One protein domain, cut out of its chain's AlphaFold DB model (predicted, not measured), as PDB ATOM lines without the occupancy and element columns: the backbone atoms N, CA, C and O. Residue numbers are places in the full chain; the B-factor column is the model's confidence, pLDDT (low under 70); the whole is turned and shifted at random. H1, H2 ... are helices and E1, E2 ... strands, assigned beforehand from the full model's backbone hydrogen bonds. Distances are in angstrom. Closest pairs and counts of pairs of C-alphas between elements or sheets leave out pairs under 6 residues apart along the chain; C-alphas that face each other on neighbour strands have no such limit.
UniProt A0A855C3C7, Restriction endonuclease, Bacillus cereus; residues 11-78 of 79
ATOM      1  N   ARG A  11     -34.985 -12.782 -25.861       81.50
ATOM      2  CA  ARG A  11     -36.047 -13.487 -26.571       81.50
ATOM      3  C   ARG A  11     -35.813 -13.517 -28.076       81.50
ATOM      4  O   ARG A  11     -35.975 -14.567 -28.692       81.50
ATOM      5  N   GLU A  12     -35.401 -12.401 -28.668       82.56
ATOM      6  CA  GLU A  12     -34.998 -12.354 -30.080       82.56
ATOM      7  C   GLU A  12     -33.834 -13.313 -30.358       82.56
ATOM      8  O   GLU A  12     -33.819 -14.011 -31.370       82.56
ATOM      9  N   PHE A  13     -32.902 -13.425 -29.412       79.38
ATOM     10  CA  PHE A  13     -31.786 -14.354 -29.516       79.38
ATOM     11  C   PHE A  13     -32.231 -15.824 -29.478       79.38
ATOM     12  O   PHE A  13     -31.720 -16.639 -30.246       79.38
ATOM     13  N   GLN A  14     -33.222 -16.172 -28.649       82.81
ATOM     14  CA  GLN A  14     -33.832 -17.510 -28.669       82.81
ATOM     15  C   GLN A  14     -34.458 -17.822 -30.036       82.81
ATOM     16  O   GLN A  14     -34.269 -18.922 -30.555       82.81
ATOM     17  N   TYR A  15     -35.161 -16.863 -30.647       86.94
ATOM     18  CA  TYR A  15     -35.731 -17.037 -31.987       86.94
ATOM     19  C   TYR A  15     -34.654 -17.199 -33.064       86.94
ATOM     20  O   TYR A  15     -34.770 -18.087 -33.902       86.94
ATOM     21  N   PHE A  16     -33.560 -16.437 -32.993       85.75
ATOM     22  CA  PHE A  16     -32.421 -16.612 -33.899       85.75
ATOM     23  C   PHE A  16     -31.831 -18.031 -33.826       85.75
ATOM     24  O   PHE A  16     -31.585 -18.670 -34.851       85.75
ATOM     25  N   VAL A  17     -31.635 -18.556 -32.612       83.75
ATOM     26  CA  VAL A  17     -31.163 -19.935 -32.408       83.75
ATOM     27  C   VAL A  17     -32.194 -20.950 -32.921       83.75
ATOM     28  O   VAL A  17     -31.820 -21.958 -33.525       83.75
ATOM     29  N   ALA A  18     -33.489 -20.690 -32.730       87.56
ATOM     30  CA  ALA A  18     -34.555 -21.548 -33.236       87.56
ATOM     31  C   ALA A  18     -34.562 -21.629 -34.771       87.56
ATOM     32  O   ALA A  18     -34.625 -22.732 -35.319       87.56
ATOM     33  N   ASP A  19     -34.421 -20.493 -35.455       89.12
ATOM     34  CA  ASP A  19     -34.341 -20.421 -36.917       89.12
ATOM     35  C   ASP A  19     -33.110 -21.161 -37.449       89.12
ATOM     36  O   ASP A  19     -33.201 -21.909 -38.426       89.12
ATOM     37  N   PHE A  20     -31.970 -21.038 -36.760       87.19
ATOM     38  CA  PHE A  20     -30.770 -21.804 -37.082       87.19
ATOM     39  C   PHE A  20     -31.041 -23.316 -37.049       87.19
ATOM     40  O   PHE A  20     -30.771 -24.008 -38.031       87.19
ATOM     41  N   PHE A  21     -31.643 -23.848 -35.981       86.62
ATOM     42  CA  PHE A  21     -31.975 -25.279 -35.922       86.62
ATOM     43  C   PHE A  21     -33.055 -25.692 -36.917       86.62
ATOM     44  O   PHE A  21     -32.993 -26.797 -37.461       86.62
ATOM     45  N   CYS A  22     -34.014 -24.813 -37.196       89.50
ATOM     46  CA  CYS A  22     -35.006 -25.057 -38.230       89.50
ATOM     47  C   CYS A  22     -34.333 -25.238 -39.599       89.50
ATOM     48  O   CYS A  22     -34.623 -26.207 -40.302       89.50
ATOM     49  N   SER A  23     -33.334 -24.406 -39.921       89.12
ATOM     50  CA  SER A  23     -32.543 -24.534 -41.155       89.12
ATOM     51  C   SER A  23     -31.738 -25.843 -41.243       89.12
ATOM     52  O   SER A  23     -31.494 -26.350 -42.334       89.12
ATOM     53  N   LEU A  24     -31.396 -26.448 -40.098       87.06
ATOM     54  CA  LEU A  24     -30.741 -27.763 -39.995       87.06
ATOM     55  C   LEU A  24     -31.727 -28.953 -40.038       87.06
ATOM     56  O   LEU A  24     -31.340 -30.110 -39.807       87.06
ATOM     57  N   GLY A  25     -33.006 -28.680 -40.312       89.12
ATOM     58  CA  GLY A  25     -34.061 -29.679 -40.468       89.12
ATOM     59  C   GLY A  25     -34.661 -30.177 -39.153       89.12
ATOM     60  O   GLY A  25     -35.222 -31.272 -39.120       89.12
ATOM     61  N   TYR A  26     -34.524 -29.422 -38.060       90.75
ATOM     62  CA  TYR A  26     -35.248 -29.705 -36.821       90.75
ATOM     63  C   TYR A  26     -36.629 -29.054 -36.859       90.75
ATOM     64  O   TYR A  26     -36.794 -27.935 -37.347       90.75
ATOM     65  N   LYS A  27     -37.625 -29.717 -36.271       92.38
ATOM     66  CA  LYS A  27     -38.847 -29.030 -35.851       92.38
ATOM     67  C   LYS A  27     -38.562 -28.379 -34.500       92.38
ATOM     68  O   LYS A  27     -38.031 -29.033 -33.605       92.38
ATOM     69  N   VAL A  28     -38.885 -27.098 -34.368       92.69
ATOM     70  CA  VAL A  28     -38.462 -26.273 -33.232       92.69
ATOM     71  C   VAL A  28     -39.667 -25.646 -32.538       92.69
ATOM     72  O   VAL A  28     -40.613 -25.227 -33.199       92.69
ATOM     73  N   GLN A  29     -39.626 -25.574 -31.209       90.88
ATOM     74  CA  GLN A  29     -40.592 -24.854 -30.383       90.88
ATOM     75  C   GLN A  29     -39.853 -23.996 -29.352       90.88
ATOM     76  O   GLN A  29     -39.133 -24.529 -28.513       90.88
ATOM     77  N   VAL A  30     -40.062 -22.680 -29.382       88.75
ATOM     78  CA  VAL A  30     -39.584 -21.756 -28.337       88.75
ATOM     79  C   VAL A  30     -40.587 -21.765 -27.176       88.75
ATOM     80  O   VAL A  30     -41.796 -21.692 -27.404       88.75
ATOM     81  N   THR A  31     -40.116 -21.891 -25.936       86.44
ATOM     82  CA  THR A  31     -40.978 -21.950 -24.735       86.44
ATOM     83  C   THR A  31     -41.509 -20.564 -24.360       86.44
ATOM     84  O   THR A  31     -41.083 -19.561 -24.919       86.44
ATOM     85  N   SER A  32     -42.461 -20.446 -23.432       72.94
ATOM     86  CA  SER A  32     -43.075 -19.158 -23.056       72.94
ATOM     87  C   SER A  32     -42.187 -18.232 -22.203       72.94
ATOM     88  O   SER A  32     -42.664 -17.183 -21.779       72.94
ATOM     89  N   GLY A  33     -40.921 -18.578 -21.932       66.31
ATOM     90  CA  GLY A  33     -39.953 -17.745 -21.195       66.31
ATOM     91  C   GLY A  33     -40.249 -17.545 -19.699       66.31
ATOM     92  O   GLY A  33     -39.426 -17.009 -18.969       66.31
ATOM     93  N   SER A  34     -41.426 -17.962 -19.224       66.44
ATOM     94  CA  SER A  34     -41.835 -17.975 -17.815       66.44
ATOM     95  C   SER A  34     -42.197 -19.402 -17.407       66.44
ATOM     96  O   SER A  34     -42.917 -20.077 -18.144       66.44
ATOM     97  N   ASN A  35     -41.740 -19.845 -16.229       61.19
ATOM     98  CA  ASN A  35     -41.997 -21.180 -15.659       61.19
ATOM     99  C   ASN A  35     -41.579 -22.380 -16.542       61.19
ATOM    100  O   ASN A  35     -42.108 -23.477 -16.380       61.19
ATOM    101  N   ASP A  36     -40.615 -22.216 -17.451       64.31
ATOM    102  CA  ASP A  36     -40.116 -23.303 -18.319       64.31
ATOM    103  C   ASP A  36     -39.023 -24.181 -17.663       64.31
ATOM    104  O   ASP A  36     -38.653 -25.251 -18.170       64.31
ATOM    105  N   GLY A  37     -38.529 -23.760 -16.494       68.62
ATOM    106  CA  GLY A  37     -37.462 -24.436 -15.764       68.62
ATOM    107  C   GLY A  37     -36.127 -24.414 -16.511       68.62
ATOM    108  O   GLY A  37     -35.458 -25.449 -16.538       68.62
ATOM    109  N   GLY A  38     -35.788 -23.288 -17.150       71.25
ATOM    110  CA  GLY A  38     -34.510 -23.067 -17.839       71.25
ATOM    111  C   GLY A  38     -34.446 -23.693 -19.232       71.25
ATOM    112  O   GLY A  38     -33.370 -24.043 -19.702       71.25
ATOM    113  N   LYS A  39     -35.600 -23.920 -19.866       77.88
ATOM    114  CA  LYS A  39     -35.681 -24.496 -21.214       77.88
ATOM    115  C   LYS A  39     -36.123 -23.400 -22.149       77.88
ATOM    116  O   LYS A  39     -37.283 -23.011 -22.102       77.88
ATOM    117  N   ASP A  40     -35.235 -22.958 -23.020       80.62
ATOM    118  CA  ASP A  40     -35.544 -21.888 -23.960       80.62
ATOM    119  C   ASP A  40     -36.166 -22.441 -25.249       80.62
ATOM    120  O   ASP A  40     -37.079 -21.847 -25.827       80.62
ATOM    121  N   ILE A  41     -35.679 -23.603 -25.705       86.38
ATOM    122  CA  ILE A  41     -36.060 -24.197 -26.991       86.38
ATOM    123  C   ILE A  41     -36.191 -25.723 -26.870       86.38
ATOM    124  O   ILE A  41     -35.377 -26.392 -26.231       86.38
ATOM    125  N   ILE A  42     -37.205 -26.285 -27.528       87.81
ATOM    126  CA  ILE A  42     -37.418 -27.724 -27.706       87.81
ATOM    127  C   ILE A  42     -37.184 -28.072 -29.178       87.81
ATOM    128  O   ILE A  42     -37.819 -27.503 -30.069       87.81
ATOM    129  N   LEU A  43     -36.271 -29.005 -29.436       89.12
ATOM    130  CA  LEU A  43     -35.922 -29.495 -30.767       89.12
ATOM    131  C   LEU A  43     -36.449 -30.913 -30.973       89.12
ATOM    132  O   LEU A  43     -36.298 -31.767 -30.100       89.12
ATOM    133  N   TYR A  44     -36.978 -31.179 -32.162       87.94
ATOM    134  CA  TYR A  44     -37.462 -32.488 -32.589       87.94
ATOM    135  C   TYR A  44     -36.804 -32.894 -33.909       87.94
ATOM    136  O   TYR A  44     -36.804 -32.120 -34.871       87.94
ATOM    137  N   LYS A  45     -36.275 -34.121 -33.979       86.69
ATOM    138  CA  LYS A  45     -35.766 -34.726 -35.222       86.69
ATOM    139  C   LYS A  45     -36.054 -36.223 -35.222       86.69
ATOM    140  O   LYS A  45     -35.456 -36.980 -34.462       86.69
ATOM    141  N   GLY A  46     -37.012 -36.643 -36.047       87.94
ATOM    142  CA  GLY A  46     -37.570 -37.993 -35.956       87.94
ATOM    143  C   GLY A  46     -38.205 -38.227 -34.582       87.94
ATOM    144  O   GLY A  46     -39.039 -37.432 -34.153       87.94
ATOM    145  N   ASN A  47     -37.771 -39.281 -33.885       86.50
ATOM    146  CA  ASN A  47     -38.243 -39.623 -32.537       86.50
ATOM    147  C   ASN A  47     -37.388 -39.011 -31.414       86.50
ATOM    148  O   ASN A  47     -37.668 -39.242 -30.239       86.50
ATOM    149  N   GLU A  48     -36.343 -38.248 -31.746       84.56
ATOM    150  CA  GLU A  48     -35.522 -37.572 -30.745       84.56
ATOM    151  C   GLU A  48     -36.119 -36.217 -30.370       84.56
ATOM    152  O   GLU A  48     -36.419 -35.392 -31.239       84.56
ATOM    153  N   MET A  49     -36.215 -35.974 -29.063       85.94
ATOM    154  CA  MET A  49     -36.549 -34.682 -28.469       85.94
ATOM    155  C   MET A  49     -35.357 -34.192 -27.643       85.94
ATOM    156  O   MET A  49     -34.788 -34.960 -26.865       85.94
ATOM    157  N   LYS A  50     -34.972 -32.923 -27.805       84.88
ATOM    158  CA  LYS A  50     -33.881 -32.291 -27.047       84.88
ATOM    159  C   LYS A  50     -34.327 -30.942 -26.506       84.88
ATOM    160  O   LYS A  50     -35.024 -30.201 -27.195       84.88
ATOM    161  N   PHE A  51     -33.882 -30.622 -25.297       82.44
ATOM    162  CA  PHE A  51     -34.028 -29.292 -24.721       82.44
ATOM    163  C   PHE A  51     -32.722 -28.523 -24.879       82.44
ATOM    164  O   PHE A  51     -31.631 -29.081 -24.726       82.44
ATOM    165  N   VAL A  52     -32.857 -27.248 -25.214       81.62
ATOM    166  CA  VAL A  52     -31.746 -26.317 -25.361       81.62
ATOM    167  C   VAL A  52     -31.944 -25.197 -24.357       81.62
ATOM    168  O   VAL A  52     -32.996 -24.553 -24.327       81.62
ATOM    169  N   GLU A  53     -30.909 -24.986 -23.555       82.25
ATOM    170  CA  GLU A  53     -30.738 -23.794 -22.740       82.25
ATOM    171  C   GLU A  53     -29.725 -22.884 -23.447       82.25
ATOM    172  O   GLU A  53     -28.621 -23.299 -23.821       82.25
ATOM    173  N   VAL A  54     -30.128 -21.643 -23.675       76.38
ATOM    174  CA  VAL A  54     -29.387 -20.635 -24.421       76.38
ATOM    175  C   VAL A  54     -28.762 -19.669 -23.420       76.38
ATOM    176  O   VAL A  54     -29.431 -18.804 -22.857       76.38
ATOM    177  N   LYS A  55     -27.446 -19.783 -23.212       73.19
ATOM    178  CA  LYS A  55     -26.692 -18.879 -22.329       73.19
ATOM    179  C   LYS A  55     -25.848 -17.902 -23.138       73.19
ATOM    180  O   LYS A  55     -25.007 -18.300 -23.947       73.19
ATOM    181  N   ARG A  56     -26.043 -16.605 -22.882       69.31
ATOM    182  CA  ARG A  56     -25.266 -15.513 -23.486       69.31
ATOM    183  C   ARG A  56     -24.227 -14.979 -22.500       69.31
ATOM    184  O   ARG A  56     -24.596 -14.390 -21.486       69.31
ATOM    185  N   TYR A  57     -22.937 -15.106 -22.820       65.75
ATOM    186  CA  TYR A  57     -21.848 -14.524 -22.024       65.75
ATOM    187  C   TYR A  57     -21.228 -13.307 -22.726       65.75
ATOM    188  O   TYR A  57     -20.650 -13.409 -23.805       65.75
ATOM    189  N   THR A  58     -21.301 -12.143 -22.079       54.56
ATOM    190  CA  THR A  58     -20.930 -10.832 -22.649       54.56
ATOM    191  C   THR A  58     -19.435 -10.502 -22.617       54.56
ATOM    192  O   THR A  58     -19.021  -9.535 -23.241       54.56
ATOM    193  N   LYS A  59     -18.583 -11.274 -21.926       51.12
ATOM    194  CA  LYS A  59     -17.158 -10.904 -21.791       51.12
ATOM    195  C   LYS A  59     -16.297 -11.190 -23.031       51.12
ATOM    196  O   LYS A  59     -15.243 -10.573 -23.142       51.12
ATOM    197  N   ARG A  60     -16.711 -12.093 -23.936       48.44
ATOM    198  CA  ARG A  60     -15.989 -12.448 -25.187       48.44
ATOM    199  C   ARG A  60     -16.885 -13.039 -26.303       48.44
ATOM    200  O   ARG A  60     -16.390 -13.807 -27.116       48.44
ATOM    201  N   ASN A  61     -18.181 -12.718 -26.347       50.66
ATOM    202  CA  ASN A  61     -19.127 -13.238 -27.358       50.66
ATOM    203  C   ASN A  61     -19.099 -14.767 -27.525       50.66
ATOM    204  O   ASN A  61     -19.169 -15.291 -28.634       50.66
ATOM    205  N   VAL A  62     -19.000 -15.486 -26.406       48.31
ATOM    206  CA  VAL A  62     -19.115 -16.943 -26.398       48.31
ATOM    207  C   VAL A  62     -20.596 -17.282 -26.270       48.31
ATOM    208  O   VAL A  62     -21.226 -16.980 -25.252       48.31
ATOM    209  N   MET A  63     -21.155 -17.879 -27.321       57.75
ATOM    210  CA  MET A  63     -22.469 -18.513 -27.268       57.75
ATOM    211  C   MET A  63     -22.267 -19.928 -26.743       57.75
ATOM    212  O   MET A  63     -21.523 -20.708 -27.341       57.75
ATOM    213  N   LEU A  64     -22.921 -20.241 -25.628       57.97
ATOM    214  CA  LEU A  64     -22.944 -21.590 -25.094       57.97
ATOM    215  C   LEU A  64     -24.345 -22.149 -25.316       57.97
ATOM    216  O   LEU A  64     -25.300 -21.764 -24.640       57.97
ATOM    217  N   LEU A  65     -24.460 -23.039 -26.299       61.41
ATOM    218  CA  LEU A  65     -25.643 -23.870 -26.459       61.41
ATOM    219  C   LEU A  65     -25.445 -25.080 -25.564       61.41
ATOM    220  O   LEU A  65     -24.692 -26.002 -25.889       61.41
ATOM    221  N   GLN A  66     -26.093 -25.037 -24.403       58.94
ATOM    222  CA  GLN A  66     -26.164 -26.200 -23.549       58.94
ATOM    223  C   GLN A  66     -27.319 -27.039 -24.066       58.94
ATOM    224  O   GLN A  66     -28.488 -26.828 -23.743       58.94
ATOM    225  N   PHE A  67     -26.981 -28.005 -24.910       59.88
ATOM    226  CA  PHE A  67     -27.884 -29.117 -25.084       59.88
ATOM    227  C   PHE A  67     -27.869 -29.856 -23.751       59.88
ATOM    228  O   PHE A  67     -26.801 -30.227 -23.252       59.88
ATOM    229  N   THR A  68     -29.043 -30.109 -23.190       49.41
ATOM    230  CA  THR A  68     -29.196 -31.204 -22.237       49.41
ATOM    231  C   THR A  68     -29.506 -32.465 -23.035       49.41
ATOM    232  O   THR A  68     -30.654 -32.739 -23.378       49.41
ATOM    233  N   PRO A  69     -28.506 -33.260 -23.389       57.78
ATOM    234  CA  PRO A  69     -28.627 -34.682 -23.333       57.78
ATOM    235  C   PRO A  69     -28.117 -35.081 -21.949       57.78
ATOM    236  O   PRO A  69     -27.844 -34.279 -21.058       57.78
ATOM    237  N   VAL A  70     -27.790 -36.330 -21.803       42.88
ATOM    238  CA  VAL A  70     -26.399 -36.566 -21.431       42.88
ATOM    239  C   VAL A  70     -25.458 -35.599 -22.239       42.88
ATOM    240  O   VAL A  70     -25.133 -35.915 -23.367       42.88
ATOM    241  N   ALA A  71     -25.165 -34.382 -21.723       36.06
ATOM    242  CA  ALA A  71     -24.404 -33.198 -22.229       36.06
ATOM    243  C   ALA A  71     -23.696 -33.247 -23.622       36.06
ATOM    244  O   ALA A  71     -22.802 -34.059 -23.828       36.06
ATOM    245  N   LEU A  72     -23.976 -32.286 -24.525       36.97
ATOM    246  CA  LEU A  72     -23.100 -31.928 -25.663       36.97
ATOM    247  C   LEU A  72     -22.923 -30.399 -25.668       36.97
ATOM    248  O   LEU A  72     -23.916 -29.674 -25.670       36.97
ATOM    249  N   TYR A  73     -21.682 -29.911 -25.637       43.72
ATOM    250  CA  TYR A  73     -21.353 -28.481 -25.645       43.72
ATOM    251  C   TYR A  73     -20.969 -28.054 -27.066       43.72
ATOM    252  O   TYR A  73     -20.108 -28.683 -27.678       43.72
ATOM    253  N   MET A  74     -21.575 -26.986 -27.590       40.66
ATOM    254  CA  MET A  74     -21.049 -26.273 -28.761       40.66
ATOM    255  C   MET A  74     -20.561 -24.896 -28.313       40.66
ATOM    256  O   MET A  74     -21.366 -24.061 -27.901       40.66
ATOM    257  N   GLU A  75     -19.249 -24.673 -28.389       42.41
ATOM    258  CA  GLU A  75     -18.657 -23.338 -28.304       42.41
ATOM    259  C   GLU A  75     -18.681 -22.712 -29.699       42.41
ATOM    260  O   GLU A  75     -18.036 -23.203 -30.626       42.41
ATOM    261  N   TYR A  76     -19.427 -21.623 -29.863       42.22
ATOM    262  CA  TYR A  76     -19.284 -20.771 -31.038       42.22
ATOM    263  C   TYR A  76     -18.254 -19.684 -30.725       42.22
ATOM    264  O   TYR A  76     -18.527 -18.764 -29.953       42.22
ATOM    265  N   VAL A  77     -17.063 -19.803 -31.314       35.47
ATOM    266  CA  VAL A  77     -16.039 -18.754 -31.301       35.47
ATOM    267  C   VAL A  77     -16.183 -17.959 -32.595       35.47
ATOM    268  O   VAL A  77     -15.820 -18.428 -33.673       35.47
ATOM    269  N   ALA A  78     -16.754 -16.760 -32.496       35.22
ATOM    270  CA  ALA A  78     -16.772 -15.818 -33.607       35.22
ATOM    271  C   ALA A  78     -15.365 -15.213 -33.779       35.22
ATOM    272  O   ALA A  78     -14.898 -14.505 -32.886       35.22
TER     273      ALA A  78
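AT A GLANCE: This is residues 11 to 78 of the 79 residues of the protein "Restriction endonuclease" of Bacillus cereus (UniProt A0A855C3C7). A strongly twisted five-stranded sheet has one helix, H1, packed on one face near E1 and E2, making two layers; the opposite face is bare. The printed part has 68 residues, with H1 followed by E1 to E5, a meander, each strand the antiparallel neighbour of the one before. The class is mixed; the whole is compact, with radius of gyration of the C-alphas 11.8 A and spans of 36 by 25 by 24 A.

IN THESE COORDINATES: H1, residues 11 to 23, begins at C-alpha 11 (-36.047, -13.487, -26.571) and measures 18.6 A. E1 is 27 to 30, 10.5 A; E2 41 to 45, 13.4 A; E3 48 to 57, 28.2 A; E4 62 to 68, 18.0 A; E5 72 to 76, 13.0 A, ending at C-alpha 76 (-19.284, -20.771, -31.038).

HOW THE PARTS SIT: H1, every O i to N i+4 pair within hydrogen-bond range, is on the sheet, height 7.1 A. Its closest C-alphas to E1 are Ala 18 and Val 28, 6.1 A. Hairpin E3 and E4 has N 53 and O 66 at 3.0 A.

THE WHOLE: The printed part has no cut. Residues 33 to 37 and 56 to 78 have pLDDT under 70.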